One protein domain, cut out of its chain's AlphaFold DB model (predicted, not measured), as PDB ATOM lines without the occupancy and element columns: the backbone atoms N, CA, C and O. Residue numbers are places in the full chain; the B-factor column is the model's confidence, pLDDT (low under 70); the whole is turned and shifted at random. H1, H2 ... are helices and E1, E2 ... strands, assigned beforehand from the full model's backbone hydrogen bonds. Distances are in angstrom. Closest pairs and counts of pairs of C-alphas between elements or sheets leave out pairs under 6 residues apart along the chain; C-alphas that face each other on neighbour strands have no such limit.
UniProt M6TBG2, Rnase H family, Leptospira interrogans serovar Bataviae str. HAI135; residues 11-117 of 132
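What this domain is: This is residues 11 to 117 of the 132 residues of the protein "Rnase H family" of Leptospira interrogans serovar Bataviae str. HAI135 (UniProt M6TBG2). H5 and H6 follow each other almost in line as a long spine; H4 folds back along H5 as a helical hairpin, while H2 packs on H6 and H3 lies near the joint of the spine. H1 and E1 lie off to one side as a loose flap, and H1 touches no helix. The printed part has 107 residues, mostly helix, in the order H1, E1, H2, H3, H4, H5, H6. It is only just compact, close to loose, with a radius of gyration of the C-alphas of 15.6 A, and flat, spanning 53 by 37 by 18 A.

How they stand to each other: H5, residues 86 to 101, touches H4, residues 70 to 83, closest at the C-alphas of Leu 76 and Ala 88, 5.1 A apart; this hairpin has an only just steep tilt of 36 degrees, opposite ways. H5 and H6, residues 103 to 115, meet only through their link. H2, residues 38 to 43, touches H6, the closest C-alphas being Leu 42 and Gly 110 at 6.2 A, with a steep tilt of 38 degrees, the same way. H3, residues 51 to 57, is close but not clearly touching H6; the closest C-alphas, of Glu 55 and Leu 106, are 6.9 A apart. E1, residues 34 to 37, pairs with no named strand, but its residues 36 to 37 pair with residues 11 to 12, parallel. H1, residues 19 to 27, and E1 are apart. Every O i to N i+4 pair is within hydrogen-bond range in H1, H2, H3, H4 and H6, and 11 of 12 in H5.

Where its parts are: H5 measures 22.4 A, H4 20.0 A, H6 18.0 A and H1 11.8 A. H1 begins at C-alpha 19 (44.695, -0.600, -39.178); H6 ends at C-alpha 115 (58.031, 23.951, -38.959).

The domain as a whole: The C-alphas farthest apart, of Tyr 83 and Glu 117, are 52.6 A apart. The printed part has no cut; H3 to H4 is a long link of 12 residues. Mean pLDDT of the printed part is 93.5, with residue 65 under 70.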
ATOM      1  N   VAL A  11      43.722  10.779 -39.357       92.75
ATOM      2  CA  VAL A  11      44.946  10.792 -38.559       92.75
ATOM      3  C   VAL A  11      45.000   9.520 -37.727       92.75
ATOM      4  O   VAL A  11      44.033   9.174 -37.055       92.75
ATOM      5  N   SER A  12      46.128   8.815 -37.774       95.69
ATOM      6  CA  SER A  12      46.335   7.574 -37.016       95.69
ATOM      7  C   SER A  12      47.759   7.465 -36.487       95.69
ATOM      8  O   SER A  12      48.648   8.186 -36.942       95.69
ATOM      9  N   TYR A  13      48.012   6.465 -35.646       97.31
ATOM     10  CA  TYR A  13      49.359   6.027 -35.297       97.31
ATOM     11  C   TYR A  13      49.621   4.616 -35.838       97.31
ATOM     12  O   TYR A  13      49.048   3.656 -35.343       97.31
ATOM     13  N   ASN A  14      50.501   4.483 -36.837       96.94
ATOM     14  CA  ASN A  14      50.801   3.226 -37.543       96.94
ATOM     15  C   ASN A  14      49.614   2.611 -38.320       96.94
ATOM     16  O   ASN A  14      49.670   1.449 -38.729       96.94
ATOM     17  N   GLY A  15      48.559   3.386 -38.574       95.75
ATOM     18  CA  GLY A  15      47.365   2.897 -39.256       95.75
ATOM     19  C   GLY A  15      47.565   2.567 -40.724       95.75
ATOM     20  O   GLY A  15      46.883   1.682 -41.230       95.75
ATOM     21  N   ILE A  16      48.535   3.182 -41.410       94.75
ATOM     22  CA  ILE A  16      48.828   2.827 -42.811       94.75
ATOM     23  C   ILE A  16      49.326   1.379 -42.912       94.75
ATOM     24  O   ILE A  16      48.968   0.659 -43.840       94.75
ATOM     25  N   ALA A  17      50.167   0.951 -41.968       94.88
ATOM     26  CA  ALA A  17      50.787  -0.371 -42.000       94.88
ATOM     27  C   ALA A  17      49.998  -1.435 -41.221       94.88
ATOM     28  O   ALA A  17      50.259  -2.624 -41.405       94.88
ATOM     29  N   PHE A  18      49.074  -1.023 -40.350       95.00
ATOM     30  CA  PHE A  18      48.306  -1.915 -39.486       95.00
ATOM     31  C   PHE A  18      46.799  -1.778 -39.725       95.00
ATOM     32  O   PHE A  18      46.229  -2.618 -40.419       95.00
ATOM     33  N   ASP A  19      46.159  -0.726 -39.211       94.31
ATOM     34  CA  ASP A  19      44.695  -0.600 -39.178       94.31
ATOM     35  C   ASP A  19      44.040  -0.669 -40.564       94.31
ATOM     36  O   ASP A  19      43.097  -1.430 -40.766       94.31
ATOM     37  N   VAL A  20      44.551   0.077 -41.547       94.00
ATOM     38  CA  VAL A  20      43.962   0.165 -42.893       94.00
ATOM     39  C   VAL A  20      43.913  -1.205 -43.589       94.00
ATOM     40  O   VAL A  20      42.819  -1.597 -43.996       94.00
ATOM     41  N   PRO A  21      45.013  -1.985 -43.687       95.50
ATOM     42  CA  PRO A  21      44.959  -3.349 -44.216       95.50
ATOM     43  C   PRO A  21      43.929  -4.255 -43.529       95.50
ATOM     44  O   PRO A  21      43.256  -5.035 -44.207       95.50
ATOM     45  N   PHE A  22      43.798  -4.167 -42.200       95.69
ATOM     46  CA  PHE A  22      42.815  -4.954 -41.453       95.69
ATOM     47  C   PHE A  22      41.383  -4.515 -41.772       95.69
ATOM     48  O   PHE A  22      40.555  -5.362 -42.094       95.69
ATOM     49  N   LEU A  23      41.101  -3.211 -41.750       93.19
ATOM     50  CA  LEU A  23      39.774  -2.657 -42.024       93.19
ATOM     51  C   LEU A  23      39.329  -2.898 -43.473       93.19
ATOM     52  O   LEU A  23      38.188  -3.293 -43.703       93.19
ATOM     53  N   GLU A  24      40.213  -2.698 -44.457       94.50
ATOM     54  CA  GLU A  24      39.898  -2.980 -45.863       94.50
ATOM     55  C   GLU A  24      39.530  -4.452 -46.066       94.50
ATOM     56  O   GLU A  24      38.568  -4.754 -46.772       94.50
ATOM     57  N   LYS A  25      40.276  -5.362 -45.428       96.25
ATOM     58  CA  LYS A  25      40.034  -6.803 -45.514       96.25
ATOM     59  C   LYS A  25      38.735  -7.208 -44.822       96.25
ATOM     60  O   LYS A  25      37.943  -7.923 -45.428       96.25
ATOM     61  N   GLU A  26      38.539  -6.783 -43.578       96.56
ATOM     62  CA  GLU A  26      37.405  -7.205 -42.750       96.56
ATOM     63  C   GLU A  26      36.079  -6.682 -43.302       96.56
ATOM     64  O   GLU A  26      35.099  -7.416 -43.401       96.56
ATOM     65  N   PHE A  27      36.059  -5.421 -43.735       93.25
ATOM     66  CA  PHE A  27      34.843  -4.788 -44.238       93.25
ATOM     67  C   PHE A  27      34.703  -4.859 -45.762       93.25
ATOM     68  O   PHE A  27      33.698  -4.393 -46.295       93.25
ATOM     69  N   ASN A  28      35.681  -5.433 -46.472       94.56
ATOM     70  CA  ASN A  28      35.740  -5.471 -47.936       94.56
ATOM     71  C   ASN A  28      35.537  -4.077 -48.572       94.56
ATOM     72  O   ASN A  28      34.739  -3.888 -49.494       94.56
ATOM     73  N   VAL A  29      36.251  -3.080 -48.045       90.19
ATOM     74  CA  VAL A  29      36.188  -1.675 -48.481       90.19
ATOM     75  C   VAL A  29      37.549  -1.176 -48.957       90.19
ATOM     76  O   VAL A  29      38.572  -1.821 -48.753       90.19
ATOM     77  N   ARG A  30      37.562   0.007 -49.586       88.75
ATOM     78  CA  ARG A  30      38.791   0.741 -49.903       88.75
ATOM     79  C   ARG A  30      38.889   2.017 -49.085       88.75
ATOM     80  O   ARG A  30      37.979   2.844 -49.136       88.75
ATOM     81  N   PHE A  31      40.010   2.196 -48.405       86.62
ATOM     82  CA  PHE A  31      40.340   3.407 -47.680       86.62
ATOM     83  C   PHE A  31      40.926   4.432 -48.655       86.62
ATOM     84  O   PHE A  31      41.998   4.233 -49.220       86.62
ATOM     85  N   ARG A  32      40.182   5.510 -48.916       84.56
ATOM     86  CA  ARG A  32      40.542   6.515 -49.935       84.56
ATOM     87  C   ARG A  32      40.777   7.908 -49.366       84.56
ATOM     88  O   ARG A  32      40.995   8.828 -50.139       84.56
ATOM     89  N   ASN A  33      40.642   8.100 -48.059       84.50
ATOM     90  CA  ASN A  33      40.787   9.417 -47.453       84.50
ATOM     91  C   ASN A  33      42.251   9.860 -47.459       84.50
ATOM     92  O   ASN A  33      43.161   9.032 -47.380       84.50
ATOM     93  N   ASN A  34      42.467  11.175 -47.504       88.38
ATOM     94  CA  ASN A  34      43.776  11.739 -47.204       88.38
ATOM     95  C   ASN A  34      44.182  11.297 -45.796       88.38
ATOM     96  O   ASN A  34      43.388  11.402 -44.865       88.38
ATOM     97  N   HIS A  35      45.394  10.770 -45.640       90.50
ATOM     98  CA  HIS A  35      45.800  10.081 -44.418       90.50
ATOM     99  C   HIS A  35      47.166  10.566 -43.959       90.50
ATOM    100  O   HIS A  35      48.153  10.465 -44.686       90.50
ATOM    101  N   ILE A  36      47.221  11.073 -42.731       92.81
ATOM    102  CA  ILE A  36      48.461  11.354 -42.022       92.81
ATOM    103  C   ILE A  36      48.675  10.282 -40.959       92.81
ATOM    104  O   ILE A  36      47.908  10.145 -40.007       92.81
ATOM    105  N   ASP A  37      49.774   9.551 -41.091       96.38
ATOM    106  CA  ASP A  37      50.223   8.621 -40.066       96.38
ATOM    107  C   ASP A  37      51.307   9.274 -39.202       96.38
ATOM    108  O   ASP A  37      52.441   9.521 -39.635       96.38
ATOM    109  N   ILE A  38      50.938   9.553 -37.951       97.44
ATOM    110  CA  ILE A  38      51.775  10.240 -36.968       97.44
ATOM    111  C   ILE A  38      53.054   9.451 -36.689       97.44
ATOM    112  O   ILE A  38      54.093  10.058 -36.436       97.44
ATOM    113  N   MET A  39      53.037   8.117 -36.772       97.88
ATOM    114  CA  MET A  39      54.228   7.324 -36.479       97.88
ATOM    115  C   MET A  39      55.360   7.659 -37.459       97.88
ATOM    116  O   MET A  39      56.495   7.893 -37.039       97.88
ATOM    117  N   PHE A  40      55.077   7.709 -38.763       96.94
ATOM    118  CA  PHE A  40      56.090   8.060 -39.766       96.94
ATOM    119  C   PHE A  40      56.493   9.529 -39.678       96.94
ATOM    120  O   PHE A  40      57.677   9.852 -39.810       96.94
ATOM    121  N   PHE A  41      55.532  10.403 -39.383       96.00
ATOM    122  CA  PHE A  41      55.800  11.816 -39.177       96.00
ATOM    123  C   PHE A  41      56.768  12.059 -38.007       96.00
ATOM    124  O   PHE A  41      57.815  12.681 -38.197       96.00
ATOM    125  N   LEU A  42      56.498  11.493 -36.828       97.38
ATOM    126  CA  LEU A  42      57.368  11.605 -35.654       97.38
ATOM    127  C   LEU A  42      58.734  10.944 -35.875       97.38
ATOM    128  O   LEU A  42      59.760  11.492 -35.465       97.38
ATOM    129  N   ARG A  43      58.792   9.825 -36.611       97.19
ATOM    130  CA  ARG A  43      60.069   9.201 -37.002       97.19
ATOM    131  C   ARG A  43      60.952  10.145 -37.817       97.19
ATOM    132  O   ARG A  43      62.171  10.102 -37.648       97.19
ATOM    133  N   SER A  44      60.361  11.008 -38.651       95.44
ATOM    134  CA  SER A  44      61.091  12.033 -39.418       95.44
ATOM    135  C   SER A  44      61.709  13.138 -38.547       95.44
ATOM    136  O   SER A  44      62.565  13.881 -39.023       95.44
ATOM    137  N   LEU A  45      61.287  13.236 -37.282       95.88
ATOM    138  CA  LEU A  45      61.815  14.128 -36.244       95.88
ATOM    139  C   LEU A  45      62.760  13.392 -35.273       95.88
ATOM    140  O   LEU A  45      63.147  13.934 -34.244       95.88
ATOM    141  N   GLY A  46      63.095  12.127 -35.549       96.44
ATOM    142  CA  GLY A  46      63.914  11.295 -34.662       96.44
ATOM    143  C   GLY A  46      63.163  10.703 -33.463       96.44
ATOM    144  O   GLY A  46      63.758   9.952 -32.691       96.44
ATOM    145  N   ILE A  47      61.859  10.959 -33.323       97.38
ATOM    146  CA  ILE A  47      61.022  10.409 -32.251       97.38
ATOM    147  C   ILE A  47      60.527   9.025 -32.684       97.38
ATOM    148  O   ILE A  47      59.849   8.869 -33.699       97.38
ATOM    149  N   ARG A  48      60.898   7.989 -31.929       96.88
ATOM    150  CA  ARG A  48      60.633   6.583 -32.266       96.88
ATOM    151  C   ARG A  48      60.055   5.848 -31.062       96.88
ATOM    152  O   ARG A  48      60.331   6.214 -29.926       96.88
ATOM    153  N   GLY A  49      59.306   4.781 -31.316       94.94
ATOM    154  CA  GLY A  49      58.695   3.948 -30.281       94.94
ATOM    155  C   GLY A  49      57.278   3.545 -30.667       94.94
ATOM    156  O   GLY A  49      56.916   3.647 -31.837       94.94
ATOM    157  N   GLY A  50      56.514   3.071 -29.683       93.88
ATOM    158  CA  GLY A  50      55.054   2.991 -29.766       93.88
ATOM    159  C   GLY A  50      54.399   4.281 -29.267       93.88
ATOM    160  O   GLY A  50      55.073   5.122 -28.664       93.88
ATOM    161  N   LEU A  51      53.086   4.410 -29.474       95.12
ATOM    162  CA  LEU A  51      52.300   5.617 -29.186       95.12
ATOM    163  C   LEU A  51      52.545   6.164 -27.771       95.12
ATOM    164  O   LEU A  51      53.049   7.277 -27.629       95.12
ATOM    165  N   LYS A  52      52.345   5.330 -26.743       91.94
ATOM    166  CA  LYS A  52      52.600   5.661 -25.327       91.94
ATOM    167  C   LYS A  52      54.013   6.184 -25.052       91.94
ATOM    168  O   LYS A  52      54.226   7.056 -24.213       91.94
ATOM    169  N   GLY A  53      55.007   5.640 -25.755       92.94
ATOM    170  CA  GLY A  53      56.392   6.096 -25.648       92.94
ATOM    171  C   GLY A  53      56.574   7.489 -26.246       92.94
ATOM    172  O   GLY A  53      57.176   8.355 -25.613       92.94
ATOM    173  N   CYS A  54      56.017   7.717 -27.437       96.19
ATOM    174  CA  CYS A  54      56.059   9.014 -28.107       96.19
ATOM    175  C   CYS A  54      55.315  10.102 -27.322       96.19
ATOM    176  O   CYS A  54      55.835  11.208 -27.199       96.19
ATOM    177  N   GLU A  55      54.158   9.788 -26.742       95.12
ATOM    178  CA  GLU A  55      53.415  10.689 -25.854       95.12
ATOM    179  C   GLU A  55      54.258  11.129 -24.667       95.12
ATOM    180  O   GLU A  55      54.461  12.325 -24.465       95.12
ATOM    181  N   LYS A  56      54.855  10.170 -23.953       93.62
ATOM    182  CA  LYS A  56      55.741  10.468 -22.828       93.62
ATOM    183  C   LYS A  56      56.923  11.349 -23.246       93.62
ATOM    184  O   LYS A  56      57.260  12.288 -22.530       93.62
ATOM    185  N   MET A  57      57.552  11.065 -24.390       95.31
ATOM    186  CA  MET A  57      58.663  11.876 -24.917       95.31
ATOM    187  C   MET A  57      58.242  13.313 -25.247       95.31
ATOM    188  O   MET A  57      59.057  14.224 -25.140       95.31
ATOM    189  N   LEU A  58      56.984  13.510 -25.638       94.62
ATOM    190  CA  LEU A  58      56.408  14.803 -26.005       94.62
ATOM    191  C   LEU A  58      55.663  15.494 -24.848       94.62
ATOM    192  O   LEU A  58      55.020  16.524 -25.061       94.62
ATOM    193  N   GLY A  59      55.772  14.961 -23.625       93.50
ATOM    194  CA  GLY A  59      55.159  15.534 -22.424       93.50
ATOM    195  C   GLY A  59      53.639  15.366 -22.355       93.50
ATOM    196  O   GLY A  59      52.976  16.128 -21.660       93.50
ATOM    197  N   VAL A  60      53.083  14.401 -23.090       92.25
ATOM    198  CA  VAL A  60      51.666  14.033 -23.036       92.25
ATOM    199  C   VAL A  60      51.498  12.925 -21.999       92.25
ATOM    200  O   VAL A  60      52.159  11.885 -22.061       92.25
ATOM    201  N   HIS A  61      50.636  13.169 -21.017       88.25
ATOM    202  CA  HIS A  61      50.397  12.261 -19.898       88.25
ATOM    203  C   HIS A  61      49.054  11.551 -20.042       88.25
ATOM    204  O   HIS A  61      48.048  12.212 -20.273       88.25
ATOM    205  N   ARG A  62      49.035  10.232 -19.839       87.31
ATOM    206  CA  ARG A  62      47.799   9.444 -19.743       87.31
ATOM    207  C   ARG A  62      47.393   9.220 -18.281       87.31
ATOM    208  O   ARG A  62      48.283   9.203 -17.422       87.31
ATOM    209  N   PRO A  63      46.105   8.975 -17.985       85.06
ATOM    210  CA  PRO A  63      45.674   8.478 -16.679       85.06
ATOM    211  C   PRO A  63      46.369   7.156 -16.321       85.06
ATOM    212  O   PRO A  63      46.540   6.288 -17.180       85.06
ATOM    213  N   GLU A  64      46.736   6.957 -15.049       75.12
ATOM    214  CA  GLU A  64      47.399   5.718 -14.592       75.12
ATOM    215  C   GLU A  64      46.559   4.458 -14.855       75.12
ATOM    216  O   GLU A  64      47.104   3.387 -15.117       75.12
ATOM    217  N   THR A  65      45.232   4.598 -14.863       69.38
ATOM    218  CA  THR A  65      44.265   3.532 -15.160       69.38
ATOM    219  C   THR A  65      44.410   2.949 -16.567       69.38
ATOM    220  O   THR A  65      43.954   1.838 -16.811       69.38
ATOM    221  N   THR A  66      45.090   3.647 -17.482       73.00
ATOM    222  CA  THR A  66      45.297   3.217 -18.878       73.00
ATOM    223  C   THR A  66      46.672   2.590 -19.108       73.00
ATOM    224  O   THR A  66      47.141   2.445 -20.238       73.00
ATOM    225  N   ALA A  67      47.366   2.210 -18.031       76.75
ATOM    226  CA  ALA A  67      48.737   1.726 -18.107       76.75
ATOM    227  C   ALA A  67      48.910   0.346 -18.773       76.75
ATOM    228  O   ALA A  67      50.055  -0.105 -18.866       76.75
ATOM    229  N   ILE A  68      47.841  -0.269 -19.280       88.62
ATOM    230  CA  ILE A  68      47.881  -1.578 -19.934       88.62
ATOM    231  C   ILE A  68      48.690  -1.560 -21.246       88.62
ATOM    232  O   ILE A  68      48.922  -0.526 -21.878       88.62
ATOM    233  N   THR A  69      49.166  -2.734 -21.633       89.00
ATOM    234  CA  THR A  69      49.910  -3.030 -22.858       89.00
ATOM    235  C   THR A  69      48.976  -3.546 -23.952       89.00
ATOM    236  O   THR A  69      47.895  -4.060 -23.678       89.00
ATOM    237  N   GLY A  70      49.425  -3.512 -25.212       88.75
ATOM    238  CA  GLY A  70      48.643  -4.073 -26.322       88.75
ATOM    239  C   GLY A  70      48.349  -5.576 -26.185       88.75
ATOM    240  O   GLY A  70      47.326  -6.049 -26.666       88.75
ATOM    241  N   ILE A  71      49.201  -6.341 -25.491       92.56
ATOM    242  CA  ILE A  71      48.957  -7.772 -25.224       92.56
ATOM    243  C   ILE A  71      47.852  -7.947 -24.172       92.56
ATOM    244  O   ILE A  71      46.994  -8.824 -24.305       92.56
ATOM    245  N   GLU A  72      47.850  -7.102 -23.142       94.69
ATOM    246  CA  GLU A  72      46.792  -7.083 -22.130       94.69
ATOM    247  C   GLU A  72      45.455  -6.664 -22.747       94.69
ATOM    248  O   GLU A  72      44.451  -7.312 -22.477       94.69
ATOM    249  N   ALA A  73      45.444  -5.692 -23.667       94.94
ATOM    250  CA  ALA A  73      44.243  -5.305 -24.411       94.94
ATOM    251  C   ALA A  73      43.620  -6.487 -25.185       94.94
ATOM    252  O   ALA A  73      42.411  -6.706 -25.126       94.94
ATOM    253  N   VAL A  74      44.442  -7.317 -25.843       95.69
ATOM    254  CA  VAL A  74      43.963  -8.546 -26.511       95.69
ATOM    255  C   VAL A  74      43.392  -9.552 -25.506       95.69
ATOM    256  O   VAL A  74      42.431 -10.255 -25.817       95.69
ATOM    257  N   THR A  75      43.970  -9.638 -24.307       96.81
ATOM    258  CA  THR A  75      43.465 -10.517 -23.240       96.81
ATOM    259  C   THR A  75      42.113 -10.037 -22.719       96.81
ATOM    260  O   THR A  75      41.196 -10.846 -22.623       96.81
ATOM    261  N   LEU A  76      41.966  -8.734 -22.468       97.00
ATOM    262  CA  LEU A  76      40.709  -8.118 -22.034       97.00
ATOM    263  C   LEU A  76      39.598  -8.315 -23.071       97.00
ATOM    264  O   LEU A  76      38.480  -8.672 -22.716       97.00
ATOM    265  N   TRP A  77      39.918  -8.165 -24.362       97.88
ATOM    266  CA  TRP A  77      38.960  -8.440 -25.434       97.88
ATOM    267  C   TRP A  77      38.460  -9.888 -25.402       97.88
ATOM    268  O   TRP A  77      37.259 -10.126 -25.479       97.88
ATOM    269  N   LYS A  78      39.367 -10.861 -25.244       98.06
ATOM    270  CA  LYS A  78      38.986 -12.276 -25.123       98.06
ATOM    271  C   LYS A  78      38.139 -12.537 -23.884       98.06
ATOM    272  O   LYS A  78      37.153 -13.247 -23.982       98.06
ATOM    273  N   GLN A  79      38.494 -11.948 -22.742       97.88
ATOM    274  CA  GLN A  79      37.712 -12.087 -21.511       97.88
ATOM    275  C   GLN A  79      36.276 -11.594 -21.692       97.88
ATOM    276  O   GLN A  79      35.341 -12.306 -21.335       97.88
ATOM    277  N   TYR A  80      36.105 -10.423 -22.306       98.38
ATOM    278  CA  TYR A  80      34.782  -9.906 -22.632       98.38
ATOM    279  C   TYR A  80      34.022 -10.842 -23.586       98.38
ATOM    280  O   TYR A  80      32.897 -11.227 -23.294       98.38
ATOM    281  N   VAL A  81      34.637 -11.267 -24.694       98.31
ATOM    282  CA  VAL A  81      33.971 -12.117 -25.699       98.31
ATOM    283  C   VAL A  81      33.603 -13.501 -25.156       98.31
ATOM    284  O   VAL A  81      32.528 -14.011 -25.468       98.31
ATOM    285  N   ASP A  82      34.481 -14.115 -24.364       98.38
ATOM    286  CA  ASP A  82      34.308 -15.493 -23.898       98.38
ATOM    287  C   ASP A  82      33.389 -15.584 -22.666       98.38
ATOM    288  O   ASP A  82      32.731 -16.608 -22.471       98.38
ATOM    289  N   TYR A  83      33.341 -14.535 -21.831       98.06
ATOM    290  CA  TYR A  83      32.675 -14.570 -20.521       98.06
ATOM    291  C   TYR A  83      31.680 -13.431 -20.258       98.06
ATOM    292  O   TYR A  83      31.129 -13.384 -19.161       98.06
ATOM    293  N   ASP A  84      31.439 -12.534 -21.219       97.88
ATOM    294  CA  ASP A  84      30.613 -11.325 -21.040       97.88
ATOM    295  C   ASP A  84      31.120 -10.432 -19.886       97.88
ATOM    296  O   ASP A  84      30.362  -9.823 -19.128       97.88
ATOM    297  N   ASP A  85      32.447 -10.389 -19.711       98.31
ATOM    298  CA  ASP A  85      33.106  -9.604 -18.667       98.31
ATOM    299  C   ASP A  85      33.065  -8.103 -19.007       98.31
ATOM    300  O   ASP A  85      33.907  -7.562 -19.734       98.31
ATOM    301  N   MET A  86      32.054  -7.423 -18.470       98.19
ATOM    302  CA  MET A  86      31.832  -5.990 -18.674       98.19
ATOM    303  C   MET A  86      32.900  -5.105 -18.023       98.19
ATOM    304  O   MET A  86      33.128  -3.986 -18.492       98.19
ATOM    305  N   ASP A  87      33.575  -5.580 -16.975       96.75
ATOM    306  CA  ASP A  87      34.677  -4.836 -16.365       96.75
ATOM    307  C   ASP A  87      35.904  -4.866 -17.287       96.75
ATOM    308  O   ASP A  87      36.547  -3.831 -17.494       96.75
ATOM    309  N   ALA A  88      36.176  -6.011 -17.927       96.50
ATOM    310  CA  ALA A  88      37.213  -6.119 -18.951       96.50
ATOM    311  C   ALA A  88      36.929  -5.202 -20.153       96.50
ATOM    312  O   ALA A  88      37.834  -4.494 -20.613       96.50
ATOM    313  N   LEU A  89      35.674  -5.154 -20.621       97.19
ATOM    314  CA  LEU A  89      35.262  -4.241 -21.691       97.19
ATOM    315  C   LEU A  89      35.495  -2.778 -21.303       97.19
ATOM    316  O   LEU A  89      36.083  -2.029 -22.078       97.19
ATOM    317  N   LYS A  90      35.098  -2.377 -20.092       95.75
ATOM    318  CA  LYS A  90      35.261  -0.998 -19.612       95.75
ATOM    319  C   LYS A  90      36.726  -0.557 -19.589       95.75
ATOM    320  O   LYS A  90      37.038   0.575 -19.956       95.75
ATOM    321  N   ILE A  91      37.637  -1.438 -19.170       94.69
ATOM    322  CA  ILE A  91      39.080  -1.154 -19.186       94.69
ATOM    323  C   ILE A  91      39.580  -1.014 -20.630       94.69
ATOM    324  O   ILE A  91      40.359  -0.108 -20.932       94.69
ATOM    325  N   LEU A  92      39.124  -1.889 -21.530       95.31
ATOM    326  CA  LEU A  92      39.509  -1.859 -22.939       95.31
ATOM    327  C   LEU A  92      39.012  -0.592 -23.654       95.31
ATOM    328  O   LEU A  92      39.753  -0.006 -24.442       95.31
ATOM    329  N   GLU A  93      37.788  -0.145 -23.376       94.62
ATOM    330  CA  GLU A  93      37.233   1.105 -23.908       94.62
ATOM    331  C   GLU A  93      38.057   2.320 -23.482       94.62
ATOM    332  O   GLU A  93      38.371   3.173 -24.314       94.62
ATOM    333  N   GLU A  94      38.446   2.385 -22.207       92.81
ATOM    334  CA  GLU A  94      39.272   3.472 -21.681       92.81
ATOM    335  C   GLU A  94      40.671   3.477 -22.318       92.81
ATOM    336  O   GLU A  94      41.173   4.521 -22.734       92.81
ATOM    337  N   TYR A  95      41.279   2.301 -22.487       92.69
ATOM    338  CA  TYR A  95      42.540   2.164 -23.217       92.69
ATOM    339  C   TYR A  95      42.423   2.641 -24.676       92.69
ATOM    340  O   TYR A  95      43.247   3.434 -25.136       92.69
ATOM    341  N   ASN A  96      41.379   2.210 -25.394       92.81
ATOM    342  CA  ASN A  96      41.158   2.587 -26.792       92.81
ATOM    343  C   ASN A  96      40.864   4.087 -26.949       92.81
ATOM    344  O   ASN A  96      41.269   4.699 -27.939       92.81
ATOM    345  N   ARG A  97      40.182   4.700 -25.973       92.25
ATOM    346  CA  ARG A  97      39.979   6.153 -25.923       92.25
ATOM    347  C   ARG A  97      41.321   6.875 -25.889       92.25
ATOM    348  O   ARG A  97      41.562   7.735 -26.739       92.25
ATOM    349  N   GLU A  98      42.208   6.496 -24.974       90.50
ATOM    350  CA  GLU A  98      43.522   7.133 -24.833       90.50
ATOM    351  C   GLU A  98      44.413   6.989 -26.076       90.50
ATOM    352  O   GLU A  98      45.203   7.887 -26.373       90.50
ATOM    353  N   ASP A  99      44.248   5.914 -26.852       91.62
ATOM    354  CA  ASP A  99      44.949   5.716 -28.128       91.62
ATOM    355  C   ASP A  99      44.486   6.668 -29.253       91.62
ATOM    356  O   ASP A  99      45.124   6.731 -30.307       91.62
ATOM    357  N   THR A 100      43.428   7.460 -29.034       92.12
ATOM    358  CA  THR A 100      42.871   8.382 -30.044       92.12
ATOM    359  C   THR A 100      42.863   9.849 -29.616       92.12
ATOM    360  O   THR A 100      43.214  10.714 -30.420       92.12
ATOM    361  N   VAL A 101      42.524  10.154 -28.359       91.50
ATOM    362  CA  VAL A 101      42.347  11.545 -27.880       91.50
ATOM    363  C   VAL A 101      43.629  12.377 -27.953       91.50
ATOM    364  O   VAL A 101      43.579  13.582 -28.187       91.50
ATOM    365  N   ASN A 102      44.791  11.738 -27.816       92.19
ATOM    366  CA  ASN A 102      46.082  12.423 -27.817       92.19
ATOM    367  C   ASN A 102      46.681  12.607 -29.223       92.19
ATOM    368  O   ASN A 102      47.676  13.319 -29.370       92.19
ATOM    369  N   LEU A 103      46.102  12.007 -30.272       94.75
ATOM    370  CA  LEU A 103      46.676  12.053 -31.624       94.75
ATOM    371  C   LEU A 103      46.776  13.482 -32.171       94.75
ATOM    372  O   LEU A 103      47.796  13.840 -32.759       94.75
ATOM    373  N   GLU A 104      45.766  14.317 -31.928       92.81
ATOM    374  CA  GLU A 104      45.790  15.728 -32.329       92.81
ATOM    375  C   GLU A 104      46.933  16.487 -31.640       92.81
ATOM    376  O   GLU A 104      47.705  17.189 -32.298       92.81
ATOM    377  N   ILE A 105      47.106  16.285 -30.329       94.25
ATOM    378  CA  ILE A 105      48.181  16.911 -29.548       94.25
ATOM    379  C   ILE A 105      49.548  16.490 -30.101       94.25
ATOM    380  O   ILE A 105      50.422  17.335 -30.299       94.25
ATOM    381  N   LEU A 106      49.745  15.199 -30.388       95.69
ATOM    382  CA  LEU A 106      50.998  14.695 -30.960       95.69
ATOM    383  C   LEU A 106      51.267  15.256 -32.353       95.69
ATOM    384  O   LEU A 106      52.410  15.601 -32.658       95.69
ATOM    385  N   PHE A 107      50.231  15.357 -33.185       95.38
ATOM    386  CA  PHE A 107      50.346  15.939 -34.512       95.38
ATOM    387  C   PHE A 107      50.770  17.408 -34.431       95.38
ATOM    388  O   PHE A 107      51.760  17.779 -35.059       95.38
ATOM    389  N   ILE A 108      50.104  18.219 -33.603       95.31
ATOM    390  CA  ILE A 108      50.430  19.643 -33.426       95.31
ATOM    391  C   ILE A 108      51.835  19.819 -32.841       95.31
ATOM    392  O   ILE A 108      52.615  20.628 -33.343       95.31
ATOM    393  N   LYS A 109      52.213  19.022 -31.833       95.88
ATOM    394  CA  LYS A 109      53.574  19.037 -31.271       95.88
ATOM    395  C   LYS A 109      54.625  18.704 -32.324       95.88
ATOM    396  O   LYS A 109      55.605  19.434 -32.465       95.88
ATOM    397  N   GLY A 110      54.416  17.636 -33.091       95.81
ATOM    398  CA  GLY A 110      55.301  17.263 -34.191       95.81
ATOM    399  C   GLY A 110      55.378  18.357 -35.258       95.81
ATOM    400  O   GLY A 110      56.470  18.710 -35.697       95.81
ATOM    401  N   TYR A 111      54.241  18.940 -35.641       95.88
ATOM    402  CA  TYR A 111      54.160  20.035 -36.612       95.88
ATOM    403  C   TYR A 111      54.973  21.244 -36.142       95.88
ATOM    404  O   TYR A 111      55.847  21.718 -36.866       95.88
ATOM    405  N   ASN A 112      54.781  21.663 -34.892       96.50
ATOM    406  CA  ASN A 112      55.501  22.779 -34.286       96.50
ATOM    407  C   ASN A 112      57.010  22.525 -34.172       96.50
ATOM    408  O   ASN A 112      57.795  23.473 -34.200       96.50
ATOM    409  N   LEU A 113      57.440  21.269 -34.031       95.94
ATOM    410  CA  LEU A 113      58.856  20.909 -34.107       95.94
ATOM    411  C   LEU A 113      59.369  20.995 -35.547       95.94
ATOM    412  O   LEU A 113      60.422  21.580 -35.779       95.94
ATOM    413  N   LYS A 114      58.614  20.463 -36.513       95.12
ATOM    414  CA  LYS A 114      59.027  20.400 -37.919       95.12
ATOM    415  C   LYS A 114      59.103  21.776 -38.568       95.12
ATOM    416  O   LYS A 114      60.052  22.059 -39.290       95.12
ATOM    417  N   ILE A 115      58.130  22.646 -38.298       96.38
ATOM    418  CA  ILE A 115      58.031  23.951 -38.959       96.38
ATOM    419  C   ILE A 115      59.194  24.879 -38.583       96.38
ATOM    420  O   ILE A 115      59.616  25.694 -39.403       96.38
ATOM    421  N   LYS A 116      59.784  24.692 -37.392       94.19
ATOM    422  CA  LYS A 116      60.983  25.414 -36.931       94.19
ATOM    423  C   LYS A 116      62.219  25.156 -37.795       94.19
ATOM    424  O   LYS A 116      63.123  25.983 -37.802       94.19
ATOM    425  N   GLU A 117      62.258  24.042 -38.523       92.94
ATOM    426  CA  GLU A 117      63.340  23.699 -39.457       92.94
ATOM    427  C   GLU A 117      63.133  24.324 -40.852       92.94
ATOM    428  O   GLU A 117      63.900  24.058 -41.776       92.94
TER     429      GLU A 117